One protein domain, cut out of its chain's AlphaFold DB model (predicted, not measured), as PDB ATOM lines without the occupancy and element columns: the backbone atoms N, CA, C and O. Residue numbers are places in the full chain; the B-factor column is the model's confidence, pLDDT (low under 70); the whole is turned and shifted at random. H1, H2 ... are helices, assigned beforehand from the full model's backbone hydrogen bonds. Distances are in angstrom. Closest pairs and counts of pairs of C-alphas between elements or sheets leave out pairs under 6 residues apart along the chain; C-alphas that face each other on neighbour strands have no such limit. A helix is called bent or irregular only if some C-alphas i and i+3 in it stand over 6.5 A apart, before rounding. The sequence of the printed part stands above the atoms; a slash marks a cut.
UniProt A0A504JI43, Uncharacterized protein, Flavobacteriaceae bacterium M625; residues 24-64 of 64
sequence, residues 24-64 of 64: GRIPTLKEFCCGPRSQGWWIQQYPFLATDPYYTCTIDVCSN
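This is residues 24 to 64 of the 64 residues of an uncharacterized protein of Flavobacteriaceae bacterium M625 (UniProt A0A504JI43). Four short helices sit along one small loop of chain: H1 and H4 pack together at one end, H2 and H3 lie at the other, and residues 51 to 58 run back from H3 to H4. The 41 printed residues hold H1, H2, H3, H4 in that order and no named strand, all helix by class. The whole is compact, with a radius of gyration of the C-alphas of 9.5 A, and spans 25 by 21 by 15 A.

Start at H1, residues 29 to 34; it only just touches H2, residues 39 to 45, only at the corner, with 3 pairs of C-alphas within 8 A, closest Phe 32 and Gln 39 at 5.7 A. They run opposite ways at a steep tilt of 52 degrees. H2 only just touches H3, residues 47 to 50, only at the corner, again with 3 pairs, closest C-alphas Ile 43 and Leu 49 at 5.8 A. H4, residues 59 to 62, touches H1, closest C-alphas Cys 34 and Cys 62 at 5.3 A; it is apart from H2 and H3. Every O i to N i+4 pair is within hydrogen-bond range in H1 and H2; H3 and H4 are too short for one.

Find C-alpha 29 at (5.457, -51.038, -49.809), where H1 begins its 8.1 A; H2 covers 10.1 A and H3 5.8 A. H4 ends at C-alpha 62, (6.998, -44.478, -56.081); it is neither bent nor irregular, but only just: C-alphas 59 and 62 are 6.4 A apart.

The farthest C-alphas, Gly 24 and Ile 59, are 26.3 A apart. The printed part has no cut and no long link; pLDDT is under 70 at residues 24 and 64.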
ATOM      1  N   GLY A  24      -4.393 -51.554 -36.465       65.56
ATOM      2  CA  GLY A  24      -3.954 -50.824 -37.642       65.56
ATOM      3  C   GLY A  24      -3.633 -51.759 -38.805       65.56
ATOM      4  O   GLY A  24      -3.061 -52.836 -38.645       65.56
ATOM      5  N   ARG A  25      -3.971 -51.327 -40.020       75.06
ATOM      6  CA  ARG A  25      -3.520 -51.979 -41.253       75.06
ATOM      7  C   ARG A  25      -2.016 -51.734 -41.435       75.06
ATOM      8  O   ARG A  25      -1.580 -50.583 -41.441       75.06
ATOM      9  N   ILE A  26      -1.245 -52.807 -41.635       79.62
ATOM     10  CA  ILE A  26       0.154 -52.718 -42.084       79.62
ATOM     11  C   ILE A  26       0.175 -52.062 -43.479       79.62
ATOM     12  O   ILE A  26      -0.600 -52.491 -44.344       79.62
ATOM     13  N   PRO A  27       1.024 -51.042 -43.708       82.25
ATOM     14  CA  PRO A  27       1.115 -50.373 -45.001       82.25
ATOM     15  C   PRO A  27       1.609 -51.329 -46.084       82.25
ATOM     16  O   PRO A  27       2.382 -52.244 -45.824       82.25
ATOM     17  N   THR A  28       1.204 -51.102 -47.325       86.50
ATOM     18  CA  THR A  28       1.904 -51.683 -48.478       86.50
ATOM     19  C   THR A  28       3.267 -51.013 -48.678       86.50
ATOM     20  O   THR A  28       3.513 -49.929 -48.151       86.50
ATOM     21  N   LEU A  29       4.149 -51.619 -49.479       86.38
ATOM     22  CA  LEU A  29       5.457 -51.038 -49.809       86.38
ATOM     23  C   LEU A  29       5.323 -49.616 -50.390       86.38
ATOM     24  O   LEU A  29       6.011 -48.694 -49.957       86.38
ATOM     25  N   LYS A  30       4.355 -49.415 -51.292       86.12
ATOM     26  CA  LYS A  30       4.027 -48.103 -51.864       86.12
ATOM     27  C   LYS A  30       3.535 -47.108 -50.808       86.12
ATOM     28  O   LYS A  30       3.958 -45.961 -50.816       86.12
ATOM     29  N   GLU A  31       2.689 -47.526 -49.867       86.00
ATOM     30  CA  GLU A  31       2.219 -46.653 -48.773       86.00
ATOM     31  C   GLU A  31       3.318 -46.318 -47.755       86.00
ATOM     32  O   GLU A  31       3.298 -45.240 -47.160       86.00
ATOM     33  N   PHE A  32       4.266 -47.232 -47.546       87.75
ATOM     34  CA  PHE A  32       5.415 -47.022 -46.673       87.75
ATOM     35  C   PHE A  32       6.418 -46.032 -47.283       87.75
ATOM     36  O   PHE A  32       6.871 -45.120 -46.594       87.75
ATOM     37  N   CYS A  33       6.728 -46.189 -48.572       87.12
ATOM     38  CA  CYS A  33       7.743 -45.390 -49.258       87.12
ATOM     39  C   CYS A  33       7.219 -44.074 -49.834       87.12
ATOM     40  O   CYS A  33       7.933 -43.076 -49.833       87.12
ATOM     41  N   CYS A  34       5.983 -44.080 -50.325       86.62
ATOM     42  CA  CYS A  34       5.416 -43.034 -51.181       86.62
ATOM     43  C   CYS A  34       4.041 -42.572 -50.690       86.62
ATOM     44  O   CYS A  34       3.369 -41.783 -51.353       86.62
ATOM     45  N   GLY A  35       3.575 -43.116 -49.565       84.19
ATOM     46  CA  GLY A  35       2.314 -42.715 -48.971       84.19
ATOM     47  C   GLY A  35       2.386 -41.317 -48.351       84.19
ATOM     48  O   GLY A  35       3.450 -40.714 -48.236       84.19
ATOM     49  N   PRO A  36       1.243 -40.802 -47.871       79.06
ATOM     50  CA  PRO A  36       1.166 -39.485 -47.236       79.06
ATOM     51  C   PRO A  36       1.858 -39.424 -45.864       79.06
ATOM     52  O   PRO A  36       1.997 -38.349 -45.288       79.06
ATOM     53  N   ARG A  37       2.248 -40.575 -45.301       82.56
ATOM     54  CA  ARG A  37       2.939 -40.679 -44.013       82.56
ATOM     55  C   ARG A  37       4.400 -41.036 -44.239       82.56
ATOM     56  O   ARG A  37       4.708 -41.854 -45.098       82.56
ATOM     57  N   SER A  38       5.285 -40.456 -43.435       85.00
ATOM     58  CA  SER A  38       6.717 -40.737 -43.511       85.00
ATOM     59  C   SER A  38       7.046 -42.157 -43.040       85.00
ATOM     60  O   SER A  38       6.374 -42.713 -42.167       85.00
ATOM     61  N   GLN A  39       8.140 -42.720 -43.562       84.56
ATOM     62  CA  GLN A  39       8.677 -44.016 -43.125       84.56
ATOM     63  C   GLN A  39       8.887 -44.058 -41.605       84.56
ATOM     64  O   GLN A  39       8.531 -45.035 -40.955       84.56
ATOM     65  N   GLY A  40       9.380 -42.961 -41.015       85.69
ATOM     66  CA  GLY A  40       9.562 -42.842 -39.568       85.69
ATOM     67  C   GLY A  40       8.259 -42.984 -38.777       85.69
ATOM     68  O   GLY A  40       8.247 -43.655 -37.749       85.69
ATOM     69  N   TRP A  41       7.146 -42.430 -39.274       86.62
ATOM     70  CA  TRP A  41       5.834 -42.612 -38.643       86.62
ATOM     71  C   TRP A  41       5.405 -44.081 -38.678       86.62
ATOM     72  O   TRP A  41       4.953 -44.623 -37.670       86.62
ATOM     73  N   TRP A  42       5.593 -44.753 -39.816       84.88
ATOM     74  CA  TRP A  42       5.278 -46.175 -39.944       84.88
ATOM     75  C   TRP A  42       6.152 -47.050 -39.047       84.88
ATOM     76  O   TRP A  42       5.617 -47.942 -38.401       84.88
ATOM     77  N   ILE A  43       7.454 -46.768 -38.942       85.19
ATOM     78  CA  ILE A  43       8.383 -47.494 -38.060       85.19
ATOM     79  C   ILE A  43       8.002 -47.316 -36.583       85.19
ATOM     80  O   ILE A  43       8.096 -48.266 -35.813       85.19
ATOM     81  N   GLN A  44       7.515 -46.137 -36.179       83.75
ATOM     82  CA  GLN A  44       7.019 -45.923 -34.813       83.75
ATOM     83  C   GLN A  44       5.811 -46.808 -34.481       83.75
ATOM     84  O   GLN A  44       5.692 -47.281 -33.354       83.75
ATOM     85  N   GLN A  45       4.920 -47.035 -35.450       81.06
ATOM     86  CA  GLN A  45       3.755 -47.908 -35.270       81.06
ATOM     87  C   GLN A  45       4.104 -49.393 -35.449       81.06
ATOM     88  O   GLN A  45       3.525 -50.254 -34.791       81.06
ATOM     89  N   TYR A  46       5.061 -49.686 -36.330       81.56
ATOM     90  CA  TYR A  46       5.459 -51.024 -36.752       81.56
ATOM     91  C   TYR A  46       6.994 -51.126 -36.825       81.56
ATOM     92  O   TYR A  46       7.580 -51.047 -37.908       81.56
ATOM     93  N   PRO A  47       7.675 -51.340 -35.684       82.94
ATOM     94  CA  PRO A  47       9.140 -51.329 -35.624       82.94
ATOM     95  C   PRO A  47       9.814 -52.379 -36.513       82.94
ATOM     96  O   PRO A  47      10.926 -52.168 -36.985       82.94
ATOM     97  N   PHE A  48       9.133 -53.495 -36.786       81.00
ATOM     98  CA  PHE A  48       9.634 -54.556 -37.663       81.00
ATOM     99  C   PHE A  48       9.803 -54.113 -39.123       81.00
ATOM    100  O   PHE A  48      10.567 -54.735 -39.851       81.00
ATOM    101  N   LEU A  49       9.131 -53.039 -39.560       83.44
ATOM    102  CA  LEU A  49       9.308 -52.505 -40.915       83.44
ATOM    103  C   LEU A  49      10.728 -51.973 -41.132       83.44
ATOM    104  O   LEU A  49      11.216 -52.005 -42.253       83.44
ATOM    105  N   ALA A  50      11.407 -51.526 -40.069       82.69
ATOM    106  CA  ALA A  50      12.781 -51.035 -40.160       82.69
ATOM    107  C   ALA A  50      13.807 -52.145 -40.436       82.69
ATOM    108  O   ALA A  50      14.919 -51.855 -40.868       82.69
ATOM    109  N   THR A  51      13.461 -53.404 -40.156       82.62
ATOM    110  CA  THR A  51      14.363 -54.553 -40.308       82.62
ATOM    111  C   THR A  51      13.907 -55.538 -41.382       82.62
ATOM    112  O   THR A  51      14.636 -56.483 -41.681       82.62
ATOM    113  N   ASP A  52      12.724 -55.345 -41.967       82.94
ATOM    114  CA  ASP A  52      12.184 -56.220 -43.004       82.94
ATOM    115  C   ASP A  52      12.692 -55.780 -44.393       82.94
ATOM    116  O   ASP A  52      12.364 -54.680 -44.843       82.94
ATOM    117  N   PRO A  53      13.450 -56.628 -45.116       83.88
ATOM    118  CA  PRO A  53      14.006 -56.274 -46.423       83.88
ATOM    119  C   PRO A  53      12.932 -56.013 -47.489       83.88
ATOM    120  O   PRO A  53      13.213 -55.337 -48.479       83.88
ATOM    121  N   TYR A  54      11.699 -56.497 -47.294       85.38
ATOM    122  CA  TYR A  54      10.575 -56.179 -48.173       85.38
ATOM    123  C   TYR A  54      10.220 -54.686 -48.142       85.38
ATOM    124  O   TYR A  54       9.775 -54.161 -49.155       85.38
ATOM    125  N   TYR A  55      10.441 -53.994 -47.017       84.00
ATOM    126  CA  TYR A  55      10.139 -52.568 -46.835       84.00
ATOM    127  C   TYR A  55      11.317 -51.659 -47.202       84.00
ATOM    128  O   TYR A  55      11.561 -50.633 -46.572       84.00
ATOM    129  N   THR A  56      12.041 -52.025 -48.258       84.50
ATOM    130  CA  THR A  56      13.130 -51.210 -48.801       84.50
ATOM    131  C   THR A  56      12.589 -50.273 -49.874       84.50
ATOM    132  O   THR A  56      12.050 -50.718 -50.886       84.50
ATOM    133  N   CYS A  57      12.751 -48.968 -49.673       83.88
ATOM    134  CA  CYS A  57      12.331 -47.970 -50.650       83.88
ATOM    135  C   CYS A  57      13.370 -47.828 -51.760       83.88
ATOM    136  O   CYS A  57      14.382 -47.152 -51.587       83.88
ATOM    137  N   THR A  58      13.109 -48.465 -52.899       83.44
ATOM    138  CA  THR A  58      13.838 -48.208 -54.144       83.44
ATOM    139  C   THR A  58      13.128 -47.129 -54.956       83.44
ATOM    140  O   THR A  58      11.955 -46.824 -54.727       83.44
ATOM    141  N   ILE A  59      13.850 -46.520 -55.897       76.81
ATOM    142  CA  ILE A  59      13.336 -45.404 -56.703       76.81
ATOM    143  C   ILE A  59      12.085 -45.791 -57.511       76.81
ATOM    144  O   ILE A  59      11.227 -44.959 -57.780       76.81
ATOM    145  N   ASP A  60      11.943 -47.081 -57.807       80.12
ATOM    146  CA  ASP A  60      10.883 -47.671 -58.626       80.12
ATOM    147  C   ASP A  60       9.550 -47.803 -57.869       80.12
ATOM    148  O   ASP A  60       8.487 -47.884 -58.484       80.12
ATOM    149  N   VAL A  61       9.583 -47.803 -56.530       82.25
ATOM    150  CA  VAL A  61       8.402 -48.038 -55.679       82.25
ATOM    151  C   VAL A  61       7.379 -46.904 -55.790       82.25
ATOM    152  O   VAL A  61       6.176 -47.142 -55.670       82.25
ATOM    153  N   CYS A  62       7.845 -45.674 -56.019       77.50
ATOM    154  CA  CYS A  62       6.998 -44.478 -56.081       77.50
ATOM    155  C   CYS A  62       6.593 -44.073 -57.496       77.50
ATOM    156  O   CYS A  62       5.777 -43.166 -57.650       77.50
ATOM    157  N   SER A  63       7.157 -44.721 -58.514       72.00
ATOM    158  CA  SER A  63       6.996 -44.342 -59.920       72.00
ATOM    159  C   SER A  63       5.940 -45.156 -60.677       72.00
ATOM    160  O   SER A  63       5.777 -44.954 -61.878       72.00
ATOM    161  N   ASN A  64       5.217 -46.046 -59.994       57.00
ATOM    162  CA  ASN A  64       4.145 -46.895 -60.531       57.00
ATOM    163  C   ASN A  64       2.866 -46.623 -59.738       57.00
ATOM    164  O   ASN A  64       1.760 -46.460 -60.288       57.00
TER     165      ASN A  64